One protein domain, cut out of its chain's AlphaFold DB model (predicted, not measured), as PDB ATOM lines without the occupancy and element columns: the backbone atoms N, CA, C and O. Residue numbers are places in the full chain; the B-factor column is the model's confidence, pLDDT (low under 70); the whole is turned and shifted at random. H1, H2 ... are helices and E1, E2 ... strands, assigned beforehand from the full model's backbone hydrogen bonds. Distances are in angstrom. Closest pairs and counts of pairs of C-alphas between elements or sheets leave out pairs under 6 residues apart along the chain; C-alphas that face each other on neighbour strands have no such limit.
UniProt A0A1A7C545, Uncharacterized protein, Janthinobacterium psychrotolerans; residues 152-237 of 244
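What this domain is: This is residues 152 to 237 of the 244 residues of an uncharacterized protein of Janthinobacterium psychrotolerans (UniProt A0A1A7C545). A sheet of five antiparallel strands, twisted and curled like part of a barrel, wraps round one helix, H1, which packs in its hollow while the other face of the sheet has no named helix. The long strands E2, E3 and E4 run side by side along the length of the body, with the short strands E1 and E5 at the two edges. The printed part has 86 residues with one named helix and five named strands, in the order H1 E1 E2 E3 E4 E5, and the sheet's order is E1 - E2 - E3 - E4 - E5; the class is mixed, helices and strands. The whole is compact, with a radius of gyration of the C-alphas of 13.7 A, and its C-alphas span 46 by 22 by 19 A, a rod.

How they stand to each other: H1, residues 152 to 167, is on the sheet, in two layers, a helix on one face of a sheet, and the sheet curls round it. Every O i to N i+4 pair in H1 is within hydrogen-bond range. E1, residues 174 to 177, comes closest to H1 at the C-alphas of Thr 164 and Arg 174, 6.5 A apart. E2, residues 187 to 198, comes closer, with the C-alphas of Leu 165 and Pro 193 5.9 A apart. E1 and E2 are a hairpin, antiparallel at 149 degrees, with N 174 and O 191 2.8 A apart. E3, residues 205 to 215, forms a hairpin with E2, at 163 degrees, with N 192 and O 210 2.9 A apart. E4, residues 218 to 228, forms a hairpin with E3, at 163 degrees, with N 211 and O 222 2.8 A apart. E5, residues 234 to 236, forms a hairpin with E4, at 135 degrees, with N 227 and O 235 2.8 A apart. The five strands are a meander, each the antiparallel neighbour of the one before. The closest C-alphas of H1 and E5 are those of Val 162 and Leu 234, 7.2 A apart. E1 and E5, the edge strands, are apart.

Where its parts are: H1 begins at C-alpha 152, (-8.857, 14.586, 95.893), and is 22.0 A long from first to last C-alpha. E1 measures 10.3 A, E2 32.8 A, E3 31.3 A, E4 31.4 A and E5 5.9 A. E2 begins at C-alpha 187, (1.718, 8.760, 90.231), and E5 ends at C-alpha 236, (-0.637, 30.510, 89.459).

The domain as a whole: The two C-alphas farthest apart are those of Thr 184 and Gly 201, 46.3 A. The printed part has no cut and no long link; the links E3 to E4 and E4 to E5 are tight. The mean pLDDT of the printed part is 81.7, and residues 198 to 204 and 228 to 237 are under 70.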
ATOM      1  N   LYS A 152      -9.682  14.626  94.680       84.88
ATOM      2  CA  LYS A 152      -8.857  14.586  95.893       84.88
ATOM      3  C   LYS A 152      -7.379  14.757  95.557       84.88
ATOM      4  O   LYS A 152      -6.721  15.573  96.189       84.88
ATOM      5  N   GLU A 153      -6.896  14.063  94.530       87.06
ATOM      6  CA  GLU A 153      -5.527  14.203  94.022       87.06
ATOM      7  C   GLU A 153      -5.259  15.622  93.520       87.06
ATOM      8  O   GLU A 153      -4.233  16.199  93.860       87.06
ATOM      9  N   LYS A 154      -6.197  16.214  92.767       85.62
ATOM     10  CA  LYS A 154      -6.057  17.594  92.277       85.62
ATOM     11  C   LYS A 154      -5.900  18.592  93.423       85.62
ATOM     12  O   LYS A 154      -5.014  19.438  93.379       85.62
ATOM     13  N   LYS A 155      -6.749  18.484  94.450       82.25
ATOM     14  CA  LYS A 155      -6.697  19.357  95.629       82.25
ATOM     15  C   LYS A 155      -5.404  19.162  96.423       82.25
ATOM     16  O   LYS A 155      -4.788  20.140  96.830       82.25
ATOM     17  N   ASP A 156      -5.006  17.914  96.650       86.94
ATOM     18  CA  ASP A 156      -3.818  17.597  97.443       86.94
ATOM     19  C   ASP A 156      -2.523  18.023  96.735       86.94
ATOM     20  O   ASP A 156      -1.663  18.651  97.349       86.94
ATOM     21  N   LEU A 157      -2.429  17.788  95.422       88.88
ATOM     22  CA  LEU A 157      -1.298  18.230  94.610       88.88
ATOM     23  C   LEU A 157      -1.215  19.760  94.517       88.88
ATOM     24  O   LEU A 157      -0.122  20.309  94.619       88.88
ATOM     25  N   LEU A 158      -2.348  20.462  94.387       84.62
ATOM     26  CA  LEU A 158      -2.368  21.929  94.441       84.62
ATOM     27  C   LEU A 158      -1.856  22.446  95.794       84.62
ATOM     28  O   LEU A 158      -1.024  23.348  95.834       84.62
ATOM     29  N   ASN A 159      -2.288  21.845  96.906       82.06
ATOM     30  CA  ASN A 159      -1.780  22.205  98.232       82.06
ATOM     31  C   ASN A 159      -0.275  21.943  98.358       82.06
ATOM     32  O   ASN A 159       0.446  22.750  98.944       82.06
ATOM     33  N   ALA A 160       0.208  20.822  97.816       87.56
ATOM     34  CA  ALA A 160       1.629  20.502  97.807       87.56
ATOM     35  C   ALA A 160       2.432  21.532  97.001       87.56
ATOM     36  O   ALA A 160       3.446  22.008  97.503       87.56
ATOM     37  N   ALA A 161       1.941  21.926  95.821       87.50
ATOM     38  CA  ALA A 161       2.528  22.961  94.972       87.50
ATOM     39  C   ALA A 161       2.600  24.324  95.673       87.50
ATOM     40  O   ALA A 161       3.673  24.923  95.733       87.50
ATOM     41  N   VAL A 162       1.495  24.771  96.276       82.75
ATOM     42  CA  VAL A 162       1.436  26.018  97.061       82.75
ATOM     43  C   VAL A 162       2.458  26.005  98.191       82.75
ATOM     44  O   VAL A 162       3.204  26.961  98.365       82.75
ATOM     45  N   ARG A 163       2.529  24.910  98.952       83.69
ATOM     46  CA  ARG A 163       3.502  24.794 100.038       83.69
ATOM     47  C   ARG A 163       4.939  24.721  99.515       83.69
ATOM     48  O   ARG A 163       5.822  25.283 100.133       83.69
ATOM     49  N   THR A 164       5.197  24.064  98.384       87.38
ATOM     50  CA  THR A 164       6.537  24.068  97.771       87.38
ATOM     51  C   THR A 164       6.977  25.484  97.416       87.38
ATOM     52  O   THR A 164       8.089  25.878  97.740       87.38
ATOM     53  N   LEU A 165       6.084  26.265  96.809       84.81
ATOM     54  CA  LEU A 165       6.336  27.659  96.452       84.81
ATOM     55  C   LEU A 165       6.537  28.585  97.660       84.81
ATOM     56  O   LEU A 165       7.159  29.630  97.500       84.81
ATOM     57  N   LYS A 166       6.032  28.228  98.845       81.19
ATOM     58  CA  LYS A 166       6.203  29.022 100.073       81.19
ATOM     59  C   LYS A 166       7.395  28.573 100.919       81.19
ATOM     60  O   LYS A 166       8.116  29.411 101.442       81.19
ATOM     61  N   ASP A 167       7.595  27.265 101.050       85.94
ATOM     62  CA  ASP A 167       8.493  26.701 102.061       85.94
ATOM     63  C   ASP A 167       9.883  26.359 101.506       85.94
ATOM     64  O   ASP A 167      10.854  26.314 102.259       85.94
ATOM     65  N   GLU A 168       9.983  26.030 100.214       85.44
ATOM     66  CA  GLU A 168      11.220  25.505  99.630       85.44
ATOM     67  C   GLU A 168      12.028  26.626  98.971       85.44
ATOM     68  O   GLU A 168      11.480  27.481  98.275       85.44
ATOM     69  N   GLU A 169      13.348  26.600  99.136       83.56
ATOM     70  CA  GLU A 169      14.270  27.451  98.373       83.56
ATOM     71  C   GLU A 169      14.310  27.042  96.894       83.56
ATOM     72  O   GLU A 169      13.999  25.900  96.539       83.56
ATOM     73  N   ASP A 170      14.735  27.962  96.027       89.00
ATOM     74  CA  ASP A 170      14.924  27.659  94.608       89.00
ATOM     75  C   ASP A 170      15.880  26.475  94.404       89.00
ATOM     76  O   ASP A 170      16.914  26.346  95.062       89.00
ATOM     77  N   GLY A 171      15.506  25.574  93.497       89.75
ATOM     78  CA  GLY A 171      16.235  24.342  93.204       89.75
ATOM     79  C   GLY A 171      15.968  23.185  94.178       89.75
ATOM     80  O   GLY A 171      16.270  22.035  93.840       89.75
ATOM     81  N   LYS A 172      15.354  23.419  95.349       91.69
ATOM     82  CA  LYS A 172      14.947  22.327  96.250       91.69
ATOM     83  C   LYS A 172      13.706  21.628  95.713       91.69
ATOM     84  O   LYS A 172      12.770  22.248  95.230       91.69
ATOM     85  N   THR A 173      13.699  20.301  95.780       95.81
ATOM     86  CA  THR A 173      12.625  19.498  95.186       95.81
ATOM     87  C   THR A 173      11.803  18.804  96.257       95.81
ATOM     88  O   THR A 173      12.324  17.982  97.013       95.81
ATOM     89  N   ARG A 174      10.492  19.047  96.252       96.69
ATOM     90  CA  ARG A 174       9.524  18.289  97.044       96.69
ATOM     91  C   ARG A 174       8.954  17.137  96.228       96.69
ATOM     92  O   ARG A 174       8.610  17.293  95.060       96.69
ATOM     93  N   GLN A 175       8.821  15.980  96.864       97.44
ATOM     94  CA  GLN A 175       8.194  14.804  96.267       97.44
ATOM     95  C   GLN A 175       6.739  14.690  96.720       97.44
ATOM     96  O   GLN A 175       6.445  14.743  97.914       97.44
ATOM     97  N   TRP A 176       5.839  14.476  95.768       96.56
ATOM     98  CA  TRP A 176       4.430  14.191  96.003       96.56
ATOM     99  C   TRP A 176       4.039  12.854  95.367       96.56
ATOM    100  O   TRP A 176       4.576  12.456  94.331       96.56
ATOM    101  N   ARG A 177       3.100  12.135  95.987       95.56
ATOM    102  CA  ARG A 177       2.547  10.881  95.458       95.56
ATOM    103  C   ARG A 177       1.085  10.727  95.847       95.56
ATOM    104  O   ARG A 177       0.713  11.082  96.960       95.56
ATOM    105  N   ASN A 178       0.287  10.091  94.997       93.31
ATOM    106  CA  ASN A 178      -1.160   9.929  95.190       93.31
ATOM    107  C   ASN A 178      -1.587   8.822  96.183       93.31
ATOM    108  O   ASN A 178      -2.716   8.318  96.144       93.31
ATOM    109  N   GLN A 179      -0.693   8.406  97.081       91.38
ATOM    110  CA  GLN A 179      -0.924   7.273  97.975       91.38
ATOM    111  C   GLN A 179      -2.119   7.529  98.909       91.38
ATOM    112  O   GLN A 179      -2.184   8.548  99.589       91.38
ATOM    113  N   GLY A 180      -3.058   6.578  98.972       88.75
ATOM    114  CA  GLY A 180      -4.228   6.671  99.857       88.75
ATOM    115  C   GLY A 180      -5.314   7.650  99.386       88.75
ATOM    116  O   GLY A 180      -6.229   7.965 100.147       88.75
ATOM    117  N   MET A 181      -5.248   8.128  98.138       89.44
ATOM    118  CA  MET A 181      -6.188   9.120  97.590       89.44
ATOM    119  C   MET A 181      -7.269   8.521  96.676       89.44
ATOM    120  O   MET A 181      -8.011   9.258  96.028       89.44
ATOM    121  N   GLY A 182      -7.386   7.190  96.639       84.19
ATOM    122  CA  GLY A 182      -8.468   6.472  95.953       84.19
ATOM    123  C   GLY A 182      -8.251   6.211  94.459       84.19
ATOM    124  O   GLY A 182      -9.093   5.573  93.837       84.19
ATOM    125  N   ASN A 183      -7.135   6.658  93.880       85.25
ATOM    126  CA  ASN A 183      -6.702   6.238  92.549       85.25
ATOM    127  C   ASN A 183      -5.745   5.047  92.676       85.25
ATOM    128  O   ASN A 183      -4.857   5.049  93.529       85.25
ATOM    129  N   THR A 184      -5.940   4.014  91.856       84.88
ATOM    130  CA  THR A 184      -5.132   2.786  91.902       84.88
ATOM    131  C   THR A 184      -3.885   2.864  91.033       84.88
ATOM    132  O   THR A 184      -2.971   2.064  91.218       84.88
ATOM    133  N   VAL A 185      -3.824   3.814  90.093       89.12
ATOM    134  CA  VAL A 185      -2.651   4.024  89.241       89.12
ATOM    135  C   VAL A 185      -1.652   4.905  89.993       89.12
ATOM    136  O   VAL A 185      -1.981   6.056  90.279       89.12
ATOM    137  N   PRO A 186      -0.441   4.415  90.315       91.06
ATOM    138  CA  PRO A 186       0.551   5.221  91.011       91.06
ATOM    139  C   PRO A 186       1.004   6.406  90.162       91.06
ATOM    140  O   PRO A 186       1.266   6.265  88.964       91.06
ATOM    141  N   LEU A 187       1.146   7.555  90.812       94.44
ATOM    142  CA  LEU A 187       1.718   8.760  90.231       94.44
ATOM    143  C   LEU A 187       2.687   9.385  91.230       94.44
ATOM    144  O   LEU A 187       2.354   9.551  92.407       94.44
ATOM    145  N   ARG A 188       3.875   9.748  90.747       96.19
ATOM    146  CA  ARG A 188       4.837  10.575  91.478       96.19
ATOM    147  C   ARG A 188       4.958  11.923  90.795       96.19
ATOM    148  O   ARG A 188       4.906  11.994  89.570       96.19
ATOM    149  N   VAL A 189       5.115  12.977  91.582       97.00
ATOM    150  CA  VAL A 189       5.347  14.327  91.073       97.00
ATOM    151  C   VAL A 189       6.513  14.948  91.829       97.00
ATOM    152  O   VAL A 189       6.495  14.997  93.059       97.00
ATOM    153  N   SER A 190       7.515  15.422  91.094       97.62
ATOM    154  CA  SER A 190       8.569  16.287  91.632       97.62
ATOM    155  C   SER A 190       8.154  17.739  91.455       97.62
ATOM    156  O   SER A 190       7.768  18.119  90.352       97.62
ATOM    157  N   LEU A 191       8.233  18.528  92.521       96.06
ATOM    158  CA  LEU A 191       7.884  19.945  92.556       96.06
ATOM    159  C   LEU A 191       9.143  20.745  92.898       96.06
ATOM    160  O   LEU A 191       9.673  20.586  93.999       96.06
ATOM    161  N   THR A 192       9.609  21.585  91.982       95.81
ATOM    162  CA  THR A 192      10.855  22.347  92.136       95.81
ATOM    163  C   THR A 192      10.584  23.818  91.829       95.81
ATOM    164  O   THR A 192      10.268  24.128  90.676       95.81
ATOM    165  N   PRO A 193      10.660  24.725  92.818       92.81
ATOM    166  CA  PRO A 193      10.568  26.145  92.558       92.81
ATOM    167  C   PRO A 193      11.902  26.673  92.010       92.81
ATOM    168  O   PRO A 193      12.972  26.132  92.306       92.81
ATOM    169  N   SER A 194      11.838  27.708  91.188       91.50
ATOM    170  CA  SER A 194      12.992  28.414  90.641       91.50
ATOM    171  C   SER A 194      12.640  29.866  90.325       91.50
ATOM    172  O   SER A 194      11.474  30.258  90.362       91.50
ATOM    173  N   ASP A 195      13.659  30.647  89.965       85.44
ATOM    174  CA  ASP A 195      13.518  31.992  89.401       85.44
ATOM    175  C   ASP A 195      12.697  32.933  90.284       85.44
ATOM    176  O   ASP A 195      11.824  33.665  89.814       85.44
ATOM    177  N   THR A 196      12.988  32.905  91.586       81.38
ATOM    178  CA  THR A 196      12.415  33.853  92.534       81.38
ATOM    179  C   THR A 196      12.838  35.265  92.164       81.38
ATOM    180  O   THR A 196      14.019  35.617  92.189       81.38
ATOM    181  N   GLY A 197      11.855  36.096  91.853       73.31
ATOM    182  CA  GLY A 197      12.070  37.491  91.517       73.31
ATOM    183  C   GLY A 197      10.810  38.310  91.718       73.31
ATOM    184  O   GLY A 197       9.724  37.790  91.964       73.31
ATOM    185  N   THR A 198      10.946  39.620  91.605       59.53
ATOM    186  CA  THR A 198       9.805  40.532  91.647       59.53
ATOM    187  C   THR A 198       9.333  40.792  90.224       59.53
ATOM    188  O   THR A 198      10.156  41.019  89.331       59.53
ATOM    189  N   ARG A 199       8.017  40.791  89.980       55.34
ATOM    190  CA  ARG A 199       7.504  41.243  88.676       55.34
ATOM    191  C   ARG A 199       7.935  42.710  88.468       55.34
ATOM    192  O   ARG A 199       7.709  43.524  89.365       55.34
ATOM    193  N   PRO A 200       8.532  43.077  87.316       43.69
ATOM    194  CA  PRO A 200       8.929  44.458  87.052       43.69
ATOM    195  C   PRO A 200       7.752  45.422  87.242       43.69
ATOM    196  O   PRO A 200       6.689  45.227  86.657       43.69
ATOM    197  N   GLY A 201       7.933  46.442  88.088       39.88
ATOM    198  CA  GLY A 201       6.884  47.415  88.414       39.88
ATOM    199  C   GLY A 201       5.796  46.918  89.380       39.88
ATOM    200  O   GLY A 201       4.764  47.569  89.493       39.88
ATOM    201  N   SER A 202       5.998  45.789  90.069       47.19
ATOM    202  CA  SER A 202       5.075  45.229  91.066       47.19
ATOM    203  C   SER A 202       5.810  44.835  92.359       47.19
ATOM    204  O   SER A 202       7.022  44.640  92.356       47.19
ATOM    205  N   PHE A 203       5.068  44.711  93.466       49.97
ATOM    206  CA  PHE A 203       5.543  44.184  94.760       49.97
ATOM    207  C   PHE A 203       5.246  42.688  94.943       49.97
ATOM    208  O   PHE A 203       5.412  42.139  96.028       49.97
ATOM    209  N   THR A 204       4.774  42.030  93.891       63.72
ATOM    210  CA  THR A 204       4.480  40.602  93.882       63.72
ATOM    211  C   THR A 204       5.756  39.800  93.646       63.72
ATOM    212  O   THR A 204       6.398  39.940  92.598       63.72
ATOM    213  N   THR A 205       6.093  38.930  94.601       72.62
ATOM    214  CA  THR A 205       7.125  37.907  94.411       72.62
ATOM    215  C   THR A 205       6.566  36.826  93.503       72.62
ATOM    216  O   THR A 205       5.564  36.185  93.817       72.62
ATOM    217  N   CYS A 206       7.219  36.624  92.371       79.12
ATOM    218  CA  CYS A 206       6.919  35.553  91.445       79.12
ATOM    219  C   CYS A 206       8.005  34.485  91.526       79.12
ATOM    220  O   CYS A 206       9.184  34.783  91.705       79.12
ATOM    221  N   ARG A 207       7.585  33.233  91.398       86.62
ATOM    222  CA  ARG A 207       8.451  32.061  91.328       86.62
ATOM    223  C   ARG A 207       7.921  31.139  90.250       86.62
ATOM    224  O   ARG A 207       6.708  30.997  90.094       86.62
ATOM    225  N   ASP A 208       8.806  30.466  89.546       88.62
ATOM    226  CA  ASP A 208       8.420  29.421  88.617       88.62
ATOM    227  C   ASP A 208       8.376  28.083  89.354       88.62
ATOM    228  O   ASP A 208       9.288  27.731  90.089       88.62
ATOM    229  N   LEU A 209       7.310  27.313  89.164       89.94
ATOM    230  CA  LEU A 209       7.193  25.949  89.657       89.94
ATOM    231  C   LEU A 209       7.346  24.981  88.491       89.94
ATOM    232  O   LEU A 209       6.488  24.924  87.608       89.94
ATOM    233  N   THR A 210       8.405  24.180  88.526       93.44
ATOM    234  CA  THR A 210       8.579  23.040  87.625       93.44
ATOM    235  C   THR A 210       7.974  21.796  88.268       93.44
ATOM    236  O   THR A 210       8.279  21.457  89.413       93.44
ATOM    237  N   MET A 211       7.100  21.117  87.531       93.81
ATOM    238  CA  MET A 211       6.406  19.907  87.952       93.81
ATOM    239  C   MET A 211       6.734  18.766  87.000       93.81
ATOM    240  O   MET A 211       6.366  18.816  85.828       93.81
ATOM    241  N   VAL A 212       7.367  17.710  87.505       96.19
ATOM    242  CA  VAL A 212       7.653  16.501  86.721       96.19
ATOM    243  C   VAL A 212       6.731  15.384  87.179       96.19
ATOM    244  O   VAL A 212       6.934  14.799  88.241       96.19
ATOM    245  N   PHE A 213       5.725  15.085  86.366       95.00
ATOM    246  CA  PHE A 213       4.809  13.967  86.536       95.00
ATOM    247  C   PHE A 213       5.476  12.692  86.025       95.00
ATOM    248  O   PHE A 213       5.881  12.629  84.869       95.00
ATOM    249  N   ASP A 214       5.569  11.673  86.870       95.12
ATOM    250  CA  ASP A 214       6.103  10.347  86.558       95.12
ATOM    251  C   ASP A 214       5.018   9.307  86.844       95.12
ATOM    252  O   ASP A 214       4.800   8.886  87.989       95.12
ATOM    253  N   GLY A 215       4.263   8.978  85.795       88.81
ATOM    254  CA  GLY A 215       3.129   8.065  85.844       88.81
ATOM    255  C   GLY A 215       3.333   6.845  84.951       88.81
ATOM    256  O   GLY A 215       4.321   6.710  84.234       88.81
ATOM    257  N   ARG A 216       2.346   5.942  84.947       84.81
ATOM    258  CA  ARG A 216       2.399   4.705  84.147       84.81
ATOM    259  C   ARG A 216       2.608   4.951  82.645       84.81
ATOM    260  O   ARG A 216       3.240   4.134  81.986       84.81
ATOM    261  N   ASN A 217       2.068   6.049  82.118       84.31
ATOM    262  CA  ASN A 217       2.087   6.365  80.688       84.31
ATOM    263  C   ASN A 217       3.304   7.207  80.270       84.31
ATOM    264  O   ASN A 217       3.328   7.734  79.161       84.31
ATOM    265  N   GLY A 218       4.305   7.337  81.146       90.56
ATOM    266  CA  GLY A 218       5.518   8.105  80.899       90.56
ATOM    267  C   GLY A 218       5.616   9.351  81.770       90.56
ATOM    268  O   GLY A 218       4.910   9.499  82.773       90.56
ATOM    269  N   LYS A 219       6.532  10.238  81.372       94.31
ATOM    270  CA  LYS A 219       6.818  11.485  82.078       94.31
ATOM    271  C   LYS A 219       6.241  12.685  81.344       94.31
ATOM    272  O   LYS A 219       6.273  12.732  80.119       94.31
ATOM    273  N   GLN A 220       5.764  13.659  82.105       94.00
ATOM    274  CA  GLN A 220       5.360  14.965  81.597       94.00
ATOM    275  C   GLN A 220       5.939  16.037  82.504       94.00
ATOM    276  O   GLN A 220       5.833  15.937  83.723       94.00
ATOM    277  N   GLU A 221       6.525  17.063  81.906       93.12
ATOM    278  CA  GLU A 221       6.976  18.249  82.619       93.12
ATOM    279  C   GLU A 221       6.018  19.402  82.332       93.12
ATOM    280  O   GLU A 221       5.594  19.593  81.192       93.12
ATOM    281  N   LEU A 222       5.655  20.141  83.374       89.38
ATOM    282  CA  LEU A 222       4.871  21.365  83.288       89.38
ATOM    283  C   LEU A 222       5.570  22.452  84.094       89.38
ATOM    284  O   LEU A 222       6.060  22.191  85.192       89.38
ATOM    285  N   ARG A 223       5.551  23.682  83.584       88.38
ATOM    286  CA  ARG A 223       6.074  24.853  84.285       88.38
ATOM    287  C   ARG A 223       4.967  25.878  84.501       88.38
ATOM    288  O   ARG A 223       4.141  26.108  83.615       88.38
ATOM    289  N   ARG A 224       4.894  26.440  85.705       82.75
ATOM    290  CA  ARG A 224       3.853  27.393  86.114       82.75
ATOM    291  C   ARG A 224       4.501  28.572  86.815       82.75
ATOM    292  O   ARG A 224       5.117  28.378  87.859       82.75
ATOM    293  N   ARG A 225       4.352  29.778  86.275       82.81
ATOM    294  CA  ARG A 225       4.753  30.986  86.995       82.81
ATOM    295  C   ARG A 225       3.705  31.274  88.053       82.81
ATOM    296  O   ARG A 225       2.519  31.259  87.764       82.81
ATOM    297  N   SER A 226       4.130  31.460  89.287       77.94
ATOM    298  CA  SER A 226       3.252  31.690  90.426       77.94
ATOM    299  C   SER A 226       3.658  32.975  91.106       77.94
ATOM    300  O   SER A 226       4.786  33.104  91.566       77.94
ATOM    301  N   CYS A 227       2.739  33.920  91.151       73.94
ATOM    302  CA  CYS A 227       2.942  35.255  91.664       73.94
ATOM    303  C   CYS A 227       2.149  35.389  92.964       73.94
ATOM    304  O   CYS A 227       0.922  35.337  92.967       73.94
ATOM    305  N   GLU A 228       2.841  35.502  94.093       68.06
ATOM    306  CA  GLU A 228       2.194  35.723  95.381       68.06
ATOM    307  C   GLU A 228       1.685  37.160  95.447       68.06
ATOM    308  O   GLU A 228       2.451  38.127  95.469       68.06
ATOM    309  N   ASN A 229       0.364  37.312  95.451       57.59
ATOM    310  CA  ASN A 229      -0.225  38.612  95.691       57.59
ATOM    311  C   ASN A 229       0.006  39.035  97.149       57.59
ATOM    312  O   ASN A 229       0.371  38.246  98.020       57.59
ATOM    313  N   ARG A 230      -0.260  40.307  97.423       46.16
ATOM    314  CA  ARG A 230       0.023  40.940  98.714       46.16
ATOM    315  C   ARG A 230      -0.686  40.328  99.935       46.16
ATOM    316  O   ARG A 230      -0.313  40.644 101.054       46.16
ATOM    317  N   TYR A 231      -1.689  39.465  99.744       45.03
ATOM    318  CA  TYR A 231      -2.404  38.767 100.825       45.03
ATOM    319  C   TYR A 231      -1.890  37.337 101.056       45.03
ATOM    320  O   TYR A 231      -2.526  36.544 101.750       45.03
ATOM    321  N   GLY A 232      -0.770  36.973 100.428       48.03
ATOM    322  CA  GLY A 232      -0.216  35.627 100.482       48.03
ATOM    323  C   GLY A 232      -0.997  34.604  99.651       48.03
ATOM    324  O   GLY A 232      -0.785  33.392  99.795       48.03
ATOM    325  N   ALA A 233      -1.924  35.063  98.801       53.06
ATOM    326  CA  ALA A 233      -2.603  34.209  97.841       53.06
ATOM    327  C   ALA A 233      -1.743  34.098  96.579       53.06
ATOM    328  O   ALA A 233      -1.352  35.094  95.975       53.06
ATOM    329  N   LEU A 234      -1.430  32.860  96.201       62.69
ATOM    330  CA  LEU A 234      -0.667  32.572  94.995       62.69
ATOM    331  C   LEU A 234      -1.586  32.647  93.784       62.69
ATOM    332  O   LEU A 234      -2.569  31.908  93.704       62.69
ATOM    333  N   ASP A 235      -1.219  33.504  92.845       63.59
ATOM    334  CA  ASP A 235      -1.791  33.528  91.515       63.59
ATOM    335  C   ASP A 235      -0.920  32.669  90.597       63.59
ATOM    336  O   ASP A 235       0.226  33.016  90.310       63.59
ATOM    337  N   ILE A 236      -1.410  31.485  90.231       61.91
ATOM    338  CA  ILE A 236      -0.637  30.510  89.459       61.91
ATOM    339  C   ILE A 236      -1.028  30.625  87.989       61.91
ATOM    340  O   ILE A 236      -2.082  30.139  87.576       61.91
ATOM    341  N   GLU A 237      -0.150  31.232  87.199       57.81
ATOM    342  CA  GLU A 237      -0.306  31.385  85.762       57.81
ATOM    343  C   GLU A 237      -0.175  30.012  85.058       57.81
ATOM    344  O   GLU A 237       0.773  29.251  85.308       57.81
TER     345      GLU A 237